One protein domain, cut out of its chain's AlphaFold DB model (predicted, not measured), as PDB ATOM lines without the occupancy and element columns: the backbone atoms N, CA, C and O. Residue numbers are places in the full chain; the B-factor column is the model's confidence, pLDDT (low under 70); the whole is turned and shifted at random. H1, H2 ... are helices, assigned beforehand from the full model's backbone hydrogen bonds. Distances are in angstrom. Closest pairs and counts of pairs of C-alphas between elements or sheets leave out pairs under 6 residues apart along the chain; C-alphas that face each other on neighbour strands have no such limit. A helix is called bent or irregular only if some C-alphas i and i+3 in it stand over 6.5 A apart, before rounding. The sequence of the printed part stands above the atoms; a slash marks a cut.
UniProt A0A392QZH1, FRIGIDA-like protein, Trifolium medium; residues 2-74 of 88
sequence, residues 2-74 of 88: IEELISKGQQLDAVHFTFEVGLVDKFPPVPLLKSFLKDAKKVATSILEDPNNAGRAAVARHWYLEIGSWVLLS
ATOM      1  N   ILE A   2     113.716 151.610 165.760       94.50
ATOM      2  CA  ILE A   2     113.123 152.945 166.053       94.50
ATOM      3  C   ILE A   2     112.627 153.061 167.508       94.50
ATOM      4  O   ILE A   2     112.956 154.016 168.198       94.50
ATOM      5  N   GLU A   3     111.916 152.052 168.015       95.50
ATOM      6  CA  GLU A   3     111.449 152.016 169.414       95.50
ATOM      7  C   GLU A   3     112.595 152.037 170.442       95.50
ATOM      8  O   GLU A   3     112.440 152.575 171.535       95.50
ATOM      9  N   GLU A   4     113.765 151.507 170.080       97.19
ATOM     10  CA  GLU A   4     114.962 151.528 170.927       97.19
ATOM     11  C   GLU A   4     115.606 152.921 170.961       97.19
ATOM     12  O   GLU A   4     116.084 153.361 172.002       97.19
ATOM     13  N   LEU A   5     115.582 153.652 169.842       96.19
ATOM     14  CA  LEU A   5     116.011 155.053 169.811       96.19
ATOM     15  C   LEU A   5     115.086 155.920 170.670       96.19
ATOM     16  O   LEU A   5     115.550 156.760 171.436       96.19
ATOM     17  N   ILE A   6     113.774 155.674 170.597       95.38
ATOM     18  CA  ILE A   6     112.782 156.376 171.418       95.38
ATOM     19  C   ILE A   6     113.034 156.114 172.907       95.38
ATOM     20  O   ILE A   6     113.057 157.061 173.689       95.38
ATOM     21  N   SER A   7     113.270 154.860 173.305       95.44
ATOM     22  CA  SER A   7     113.518 154.525 174.714       95.44
ATOM     23  C   SER A   7     114.825 155.113 175.258       95.44
ATOM     24  O   SER A   7     114.912 155.390 176.453       95.44
ATOM     25  N   LYS A   8     115.816 155.362 174.392       94.69
ATOM     26  CA  LYS A   8     117.090 156.014 174.737       94.69
ATOM     27  C   LYS A   8     117.044 157.545 174.728       94.69
ATOM     28  O   LYS A   8     118.051 158.171 175.044       94.69
ATOM     29  N   GLY A   9     115.920 158.164 174.358       92.44
ATOM     30  CA  GLY A   9     115.842 159.621 174.211       92.44
ATOM     31  C   GLY A   9     116.581 160.149 172.974       92.44
ATOM     32  O   GLY A   9     117.081 161.270 172.971       92.44
ATOM     33  N   GLN A  10     116.673 159.338 171.919       95.38
ATOM     34  CA  GLN A  10     117.261 159.702 170.626       95.38
ATOM     35  C   GLN A  10     116.162 160.022 169.607       95.38
ATOM     36  O   GLN A  10     116.072 159.425 168.534       95.38
ATOM     37  N   GLN A  11     115.266 160.947 169.948       94.56
ATOM     38  CA  GLN A  11     114.080 161.219 169.135       94.56
ATOM     39  C   GLN A  11     114.417 161.847 167.777       94.56
ATOM     40  O   GLN A  11     113.672 161.624 166.829       94.56
ATOM     41  N   LEU A  12     115.519 162.596 167.655       94.75
ATOM     42  CA  LEU A  12     115.958 163.142 166.363       94.75
ATOM     43  C   LEU A  12     116.365 162.025 165.396       94.75
ATOM     44  O   LEU A  12     115.890 162.000 164.260       94.75
ATOM     45  N   ASP A  13     117.153 161.060 165.877       95.88
ATOM     46  CA  ASP A  13     117.522 159.870 165.105       95.88
ATOM     47  C   ASP A  13     116.267 159.053 164.761       95.88
ATOM     48  O   ASP A  13     116.076 158.642 163.618       95.88
ATOM     49  N   ALA A  14     115.355 158.872 165.724       97.00
ATOM     50  CA  ALA A  14     114.098 158.161 165.503       97.00
ATOM     51  C   ALA A  14     113.244 158.814 164.402       97.00
ATOM     52  O   ALA A  14     112.709 158.104 163.551       97.00
ATOM     53  N   VAL A  15     113.138 160.148 164.381       96.31
ATOM     54  CA  VAL A  15     112.427 160.889 163.328       96.31
ATOM     55  C   VAL A  15     113.111 160.694 161.976       96.31
ATOM     56  O   VAL A  15     112.425 160.359 161.011       96.31
ATOM     57  N   HIS A  16     114.438 160.837 161.908       95.62
ATOM     58  CA  HIS A  16     115.205 160.644 160.673       95.62
ATOM     59  C   HIS A  16     114.942 159.268 160.047       95.62
ATOM     60  O   HIS A  16     114.493 159.188 158.902       95.62
ATOM     61  N   PHE A  17     115.112 158.195 160.827       96.19
ATOM     62  CA  PHE A  17     114.886 156.837 160.336       96.19
ATOM     63  C   PHE A  17     113.429 156.587 159.964       96.19
ATOM     64  O   PHE A  17     113.156 155.916 158.976       96.19
ATOM     65  N   THR A  18     112.479 157.139 160.722       95.69
ATOM     66  CA  THR A  18     111.053 156.979 160.425       95.69
ATOM     67  C   THR A  18     110.697 157.509 159.033       95.69
ATOM     68  O   THR A  18     109.926 156.863 158.320       95.69
ATOM     69  N   PHE A  19     111.263 158.652 158.630       93.06
ATOM     70  CA  PHE A  19     111.094 159.185 157.277       93.06
ATOM     71  C   PHE A  19     111.776 158.309 156.225       93.06
ATOM     72  O   PHE A  19     111.163 158.008 155.206       93.06
ATOM     73  N   GLU A  20     113.009 157.873 156.486       94.81
ATOM     74  CA  GLU A  20     113.791 157.055 155.554       94.81
ATOM     75  C   GLU A  20     113.097 155.727 155.217       94.81
ATOM     76  O   GLU A  20     113.065 155.318 154.058       94.81
ATOM     77  N   VAL A  21     112.481 155.077 156.211       94.19
ATOM     78  CA  VAL A  21     111.795 153.788 156.020       94.19
ATOM     79  C   VAL A  21     110.286 153.909 155.769       94.19
ATOM     80  O   VAL A  21     109.597 152.893 155.702       94.19
ATOM     81  N   GLY A  22     109.751 155.129 155.651       94.00
ATOM     82  CA  GLY A  22     108.334 155.363 155.352       94.00
ATOM     83  C   GLY A  22     107.360 154.948 156.464       94.00
ATOM     84  O   GLY A  22     106.228 154.572 156.181       94.00
ATOM     85  N   LEU A  23     107.774 155.008 157.736       95.19
ATOM     86  CA  LEU A  23     106.952 154.623 158.897       95.19
ATOM     87  C   LEU A  23     106.347 155.823 159.647       95.19
ATOM     88  O   LEU A  23     106.010 155.713 160.827       95.19
ATOM     89  N   VAL A  24     106.207 156.968 158.975       94.69
ATOM     90  CA  VAL A  24     105.762 158.248 159.565       94.69
ATOM     91  C   VAL A  24     104.396 158.133 160.243       94.69
ATOM     92  O   VAL A  24     104.203 158.705 161.312       94.69
ATOM     93  N   ASP A  25     103.486 157.327 159.695       95.75
ATOM     94  CA  ASP A  25     102.164 157.101 160.293       95.75
ATOM     95  C   ASP A  25     102.233 156.295 161.599       95.75
ATOM     96  O   ASP A  25     101.439 156.506 162.516       95.75
ATOM     97  N   LYS A  26     103.204 155.376 161.706       95.69
ATOM     98  CA  LYS A  26     103.412 154.551 162.905       95.69
ATOM     99  C   LYS A  26     104.153 155.322 163.999       95.69
ATOM    100  O   LYS A  26     103.873 155.130 165.180       95.69
ATOM    101  N   PHE A  27     105.092 156.179 163.611       94.81
ATOM    102  CA  PHE A  27     105.914 156.971 164.524       94.81
ATOM    103  C   PHE A  27     105.803 158.462 164.174       94.81
ATOM    104  O   PHE A  27     106.729 159.045 163.608       94.81
ATOM    105  N   PRO A  28     104.671 159.107 164.499       93.12
ATOM    106  CA  PRO A  28     104.428 160.486 164.104       93.12
ATOM    107  C   PRO A  28     105.516 161.432 164.658       93.12
ATOM    108  O   PRO A  28     105.797 161.408 165.862       93.12
ATOM    109  N   PRO A  29     106.106 162.317 163.827       91.50
ATOM    110  CA  PRO A  29     107.224 163.170 164.236       91.50
ATOM    111  C   PRO A  29     106.872 164.158 165.349       91.50
ATOM    112  O   PRO A  29     107.688 164.432 166.224       91.50
ATOM    113  N   VAL A  30     105.647 164.694 165.347       94.31
ATOM    114  CA  VAL A  30     105.244 165.748 166.291       94.31
ATOM    115  C   VAL A  30     105.301 165.266 167.753       94.31
ATOM    116  O   VAL A  30     105.944 165.939 168.560       94.31
ATOM    117  N   PRO A  31     104.708 164.116 168.141       93.81
ATOM    118  CA  PRO A  31     104.893 163.555 169.483       93.81
ATOM    119  C   PRO A  31     106.354 163.272 169.861       93.81
ATOM    120  O   PRO A  31     106.749 163.552 170.994       93.81
ATOM    121  N   LEU A  32     107.168 162.777 168.922       92.19
ATOM    122  CA  LEU A  32     108.589 162.506 169.161       92.19
ATOM    123  C   LEU A  32     109.358 163.793 169.481       92.19
ATOM    124  O   LEU A  32     110.008 163.887 170.523       92.19
ATOM    125  N   LEU A  33     109.207 164.827 168.656       92.38
ATOM    126  CA  LEU A  33     109.861 166.119 168.868       92.38
ATOM    127  C   LEU A  33     109.373 166.818 170.146       92.38
ATOM    128  O   LEU A  33     110.169 167.429 170.856       92.38
ATOM    129  N   LYS A  34     108.091 166.676 170.510       88.88
ATOM    130  CA  LYS A  34     107.578 167.184 171.795       88.88
ATOM    131  C   LYS A  34     108.277 166.533 172.991       88.88
ATOM    132  O   LYS A  34     108.611 167.232 173.948       88.88
ATOM    133  N   SER A  35     108.517 165.220 172.950       91.56
ATOM    134  CA  SER A  35     109.247 164.533 174.027       91.56
ATOM    135  C   SER A  35     110.711 164.971 174.116       91.56
ATOM    136  O   SER A  35     111.175 165.276 175.212       91.56
ATOM    137  N   PHE A  36     111.387 165.140 172.974       89.81
ATOM    138  CA  PHE A  36     112.738 165.703 172.917       89.81
ATOM    139  C   PHE A  36     112.822 167.075 173.591       89.81
ATOM    140  O   PHE A  36     113.659 167.286 174.464       89.81
ATOM    141  N   LEU A  37     111.920 167.998 173.238       86.56
ATOM    142  CA  LEU A  37     111.899 169.346 173.813       86.56
ATOM    143  C   LEU A  37     111.659 169.324 175.327       86.56
ATOM    144  O   LEU A  37     112.264 170.107 176.060       86.56
ATOM    145  N   LYS A  38     110.802 168.418 175.813       86.31
ATOM    146  CA  LYS A  38     110.546 168.255 177.249       86.31
ATOM    147  C   LYS A  38     111.809 167.831 177.998       86.31
ATOM    148  O   LYS A  38     112.075 168.362 179.074       86.31
ATOM    149  N   ASP A  39     112.577 166.897 177.448       85.12
ATOM    150  CA  ASP A  39     113.801 166.417 178.088       85.12
ATOM    151  C   ASP A  39     114.948 167.426 177.957       85.12
ATOM    152  O   ASP A  39     115.631 167.696 178.944       85.12
ATOM    153  N   ALA A  40     115.081 168.088 176.805       81.88
ATOM    154  CA  ALA A  40     116.015 169.196 176.620       81.88
ATOM    155  C   ALA A  40     115.755 170.337 177.621       81.88
ATOM    156  O   ALA A  40     116.702 170.849 178.218       81.88
ATOM    157  N   LYS A  41     114.482 170.682 177.876       81.94
ATOM    158  CA  LYS A  41     114.101 171.672 178.899       81.94
ATOM    159  C   LYS A  41     114.580 171.250 180.288       81.94
ATOM    160  O   LYS A  41     115.199 172.057 180.965       81.94
ATOM    161  N   LYS A  42     114.355 169.994 180.699       82.62
ATOM    162  CA  LYS A  42     114.829 169.496 182.007       82.62
ATOM    163  C   LYS A  42     116.343 169.616 182.140       82.62
ATOM    164  O   LYS A  42     116.821 170.108 183.153       82.62
ATOM    165  N   VAL A  43     117.088 169.201 181.112       80.69
ATOM    166  CA  VAL A  43     118.554 169.289 181.109       80.69
ATOM    167  C   VAL A  43     119.008 170.743 181.210       80.69
ATOM    168  O   VAL A  43     119.905 171.043 181.991       80.69
ATOM    169  N   ALA A  44     118.379 171.655 180.466       75.88
ATOM    170  CA  ALA A  44     118.695 173.076 180.532       75.88
ATOM    171  C   ALA A  44     118.397 173.672 181.918       75.88
ATOM    172  O   ALA A  44     119.235 174.397 182.448       75.88
ATOM    173  N   THR A  45     117.261 173.329 182.533       74.81
ATOM    174  CA  THR A  45     116.913 173.759 183.896       74.81
ATOM    175  C   THR A  45     117.905 173.223 184.925       74.81
ATOM    176  O   THR A  45     118.447 174.010 185.691       74.81
ATOM    177  N   SER A  46     118.243 171.929 184.889       75.44
ATOM    178  CA  SER A  46     119.245 171.352 185.799       75.44
ATOM    179  C   SER A  46     120.631 171.965 185.612       75.44
ATOM    180  O   SER A  46     121.389 172.068 186.569       75.44
ATOM    181  N   ILE A  47     120.970 172.391 184.391       74.12
ATOM    182  CA  ILE A  47     122.189 173.161 184.158       74.12
ATOM    183  C   ILE A  47     122.058 174.545 184.816       74.12
ATOM    184  O   ILE A  47     122.920 174.942 185.579       74.12
ATOM    185  N   LEU A  48     120.976 175.285 184.597       65.75
ATOM    186  CA  LEU A  48     120.823 176.615 185.199       65.75
ATOM    187  C   LEU A  48     120.831 176.609 186.739       65.75
ATOM    188  O   LEU A  48     121.316 177.567 187.338       65.75
ATOM    189  N   GLU A  49     120.315 175.552 187.362       71.19
ATOM    190  CA  GLU A  49     120.214 175.417 188.820       71.19
ATOM    191  C   GLU A  49     121.516 174.971 189.498       71.19
ATOM    192  O   GLU A  49     121.656 175.141 190.709       71.19
ATOM    193  N   ASP A  50     122.474 174.414 188.752       70.69
ATOM    194  CA  ASP A  50     123.749 173.968 189.312       70.69
ATOM    195  C   ASP A  50     124.803 175.099 189.246       70.69
ATOM    196  O   ASP A  50     125.323 175.429 188.173       70.69
ATOM    197  N   PRO A  51     125.163 175.701 190.401       62.62
ATOM    198  CA  PRO A  51     126.054 176.858 190.463       62.62
ATOM    199  C   PRO A  51     127.489 176.542 190.017       62.62
ATOM    200  O   PRO A  51     128.265 177.463 189.761       62.62
ATOM    201  N   ASN A  52     127.856 175.261 189.897       70.12
ATOM    202  CA  ASN A  52     129.194 174.827 189.510       70.12
ATOM    203  C   ASN A  52     129.357 174.631 187.989       70.12
ATOM    204  O   ASN A  52     130.441 174.284 187.520       70.12
ATOM    205  N   ASN A  53     128.313 174.874 187.189       64.50
ATOM    206  CA  ASN A  53     128.359 174.695 185.734       64.50
ATOM    207  C   ASN A  53     128.287 175.999 184.927       64.50
ATOM    208  O   ASN A  53     127.923 175.969 183.750       64.50
ATOM    209  N   ALA A  54     128.687 177.126 185.525       59.12
ATOM    210  CA  ALA A  54     128.583 178.483 184.977       59.12
ATOM    211  C   ALA A  54     128.862 178.612 183.459       59.12
ATOM    212  O   ALA A  54     128.160 179.352 182.767       59.12
ATOM    213  N   GLY A  55     129.826 177.853 182.916       59.97
ATOM    214  CA  GLY A  55     130.114 177.792 181.477       59.97
ATOM    215  C   GLY A  55     128.994 177.195 180.605       59.97
ATOM    216  O   GLY A  55     128.715 177.718 179.529       59.97
ATOM    217  N   ARG A  56     128.297 176.143 181.055       54.94
ATOM    218  CA  ARG A  56     127.134 175.558 180.355       54.94
ATOM    219  C   ARG A  56     125.866 176.388 180.564       54.94
ATOM    220  O   ARG A  56     125.083 176.526 179.626       54.94
ATOM    221  N   ALA A  57     125.702 177.002 181.738       53.28
ATOM    222  CA  ALA A  57     124.624 177.954 182.001       53.28
ATOM    223  C   ALA A  57     124.713 179.209 181.112       53.28
ATOM    224  O   ALA A  57     123.687 179.741 180.699       53.28
ATOM    225  N   ALA A  58     125.918 179.677 180.767       57.88
ATOM    226  CA  ALA A  58     126.110 180.780 179.821       57.88
ATOM    227  C   ALA A  58     125.659 180.422 178.390       57.88
ATOM    228  O   ALA A  58     124.989 181.220 177.740       57.88
ATOM    229  N   VAL A  59     125.958 179.203 177.923       59.06
ATOM    230  CA  VAL A  59     125.507 178.706 176.608       59.06
ATOM    231  C   VAL A  59     123.988 178.546 176.570       59.06
ATOM    232  O   VAL A  59     123.356 178.970 175.605       59.06
ATOM    233  N   ALA A  60     123.394 177.998 177.636       54.97
ATOM    234  CA  ALA A  60     121.943 177.914 177.771       54.97
ATOM    235  C   ALA A  60     121.302 179.313 177.771       54.97
ATOM    236  O   ALA A  60     120.356 179.538 177.027       54.97
ATOM    237  N   ARG A  61     121.855 180.276 178.524       57.41
ATOM    238  CA  ARG A  61     121.395 181.676 178.525       57.41
ATOM    239  C   ARG A  61     121.450 182.311 177.137       57.41
ATOM    240  O   ARG A  61     120.478 182.931 176.727       57.41
ATOM    241  N   HIS A  62     122.533 182.120 176.390       55.47
ATOM    242  CA  HIS A  62     122.645 182.648 175.029       55.47
ATOM    243  C   HIS A  62     121.623 182.007 174.068       55.47
ATOM    244  O   HIS A  62     120.934 182.725 173.348       55.47
ATOM    245  N   TRP A  63     121.440 180.681 174.133       58.94
ATOM    246  CA  TRP A  63     120.403 179.967 173.374       58.94
ATOM    247  C   TRP A  63     118.982 180.424 173.737       58.94
ATOM    248  O   TRP A  63     118.146 180.576 172.852       58.94
ATOM    249  N   TYR A  64     118.698 180.694 175.013       55.44
ATOM    250  CA  TYR A  64     117.414 181.242 175.458       55.44
ATOM    251  C   TYR A  64     117.199 182.699 175.035       55.44
ATOM    252  O   TYR A  64     116.071 183.067 174.745       55.44
ATOM    253  N   LEU A  65     118.232 183.537 174.966       58.28
ATOM    254  CA  LEU A  65     118.076 184.928 174.521       58.28
ATOM    255  C   LEU A  65     117.858 185.024 173.002       58.28
ATOM    256  O   LEU A  65     117.026 185.810 172.555       58.28
ATOM    257  N   GLU A  66     118.536 184.181 172.219       48.78
ATOM    258  CA  GLU A  66     118.393 184.133 170.758       48.78
ATOM    259  C   GLU A  66     117.107 183.410 170.328       48.78
ATOM    260  O   GLU A  66     116.341 183.936 169.529       48.78
ATOM    261  N   ILE A  67     116.822 182.224 170.881       51.62
ATOM    262  CA  ILE A  67     115.680 181.380 170.473       51.62
ATOM    263  C   ILE A  67     114.429 181.691 171.304       51.62
ATOM    264  O   ILE A  67     113.311 181.620 170.795       51.62
ATOM    265  N   GLY A  68     114.587 182.088 172.570       55.00
ATOM    266  CA  GLY A  68     113.471 182.471 173.442       55.00
ATOM    267  C   GLY A  68     112.724 183.708 172.953       55.00
ATOM    268  O   GLY A  68     111.514 183.779 173.140       55.00
ATOM    269  N   SER A  69     113.390 184.620 172.234       48.06
ATOM    270  CA  SER A  69     112.718 185.736 171.552       48.06
ATOM    271  C   SER A  69     111.668 185.240 170.546       48.06
ATOM    272  O   SER A  69     110.537 185.722 170.535       48.06
ATOM    273  N   TRP A  70     111.987 184.198 169.775       41.59
ATOM    274  CA  TRP A  70     111.070 183.595 168.802       41.59
ATOM    275  C   TRP A  70     110.020 182.685 169.449       41.59
ATOM    276  O   TRP A  70     108.885 182.606 168.981       41.59
ATOM    277  N   VAL A  71     110.378 182.021 170.549       49.34
ATOM    278  CA  VAL A  71     109.475 181.144 171.308       49.34
ATOM    279  C   VAL A  71     108.406 181.941 172.070       49.34
ATOM    280  O   VAL A  71     107.255 181.517 172.091       49.34
ATOM    281  N   LEU A  72     108.737 183.114 172.624       47.06
ATOM    282  CA  LEU A  72     107.776 184.011 173.291       47.06
ATOM    283  C   LEU A  72     106.799 184.689 172.314       47.06
ATOM    284  O   LEU A  72     105.718 185.107 172.719       47.06
ATOM    285  N   LEU A  73     107.161 184.782 171.030       40.84
ATOM    286  CA  LEU A  73     106.308 185.333 169.971       40.84
ATOM    287  C   LEU A  73     105.316 184.311 169.387       40.84
ATOM    288  O   LEU A  73     104.401 184.696 168.659       40.84
ATOM    289  N   SER A  74     105.450 183.022 169.715       40.91
ATOM    290  CA  SER A  74     104.465 181.995 169.356       40.91
ATOM    291  C   SER A  74     103.478 181.786 170.509       40.91
ATOM    292  O   SER A  74     103.835 181.238 171.548       40.91
TER     293      SER A  74
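What this domain is: This is residues 2 to 74 of the 88 residues of the protein "FRIGIDA-like protein" of Trifolium medium (UniProt A0A392QZH1). Helix H3 is a long bar: H2 packs on its first end with H1 on H2, and H4 folds back from its other end as a V, where residues 65 to 74 stick out. There are 73 printed residues with four named helices, H1 to H4 in chain order, all helix. It is loose, radius of gyration of the C-alphas 15.2 A, spanning 43 by 29 by 15 A.

Where its parts are: Find C-alpha 51 at (126.054, 176.858, 190.463); there H4, residues 51 to 72, begins, with a kink of 46 degrees near residue 58; it is irregular, C-alphas 52 and 55 being 8.6 A apart. H3, residues 29 to 49, is 30.4 A long. H2 is residues 11 to 20; H1, residues 2 to 7, begins at (113.123, 152.945, 166.053).

How they stand to each other: Look at Leu 48 and Ala 57, C-alphas 5.1 A apart, the closest of hairpin H3 and H4, at a steep tilt of 43 degrees. H2 touches H3 residues 29 to 36 alone, closest C-alphas Gln 11 and Leu 32, 5.6 A. H1 touches H2, closest C-alphas Ile 2 and Ala 14, 5.3 A. Every O i to N i+4 pair is within hydrogen-bond range in H1, H2 and H3; in H4, 13 of 18.

The domain as a whole: The printed part has no cut and no long link. Residues 48, 51 and 53 to 74 have pLDDT under 70.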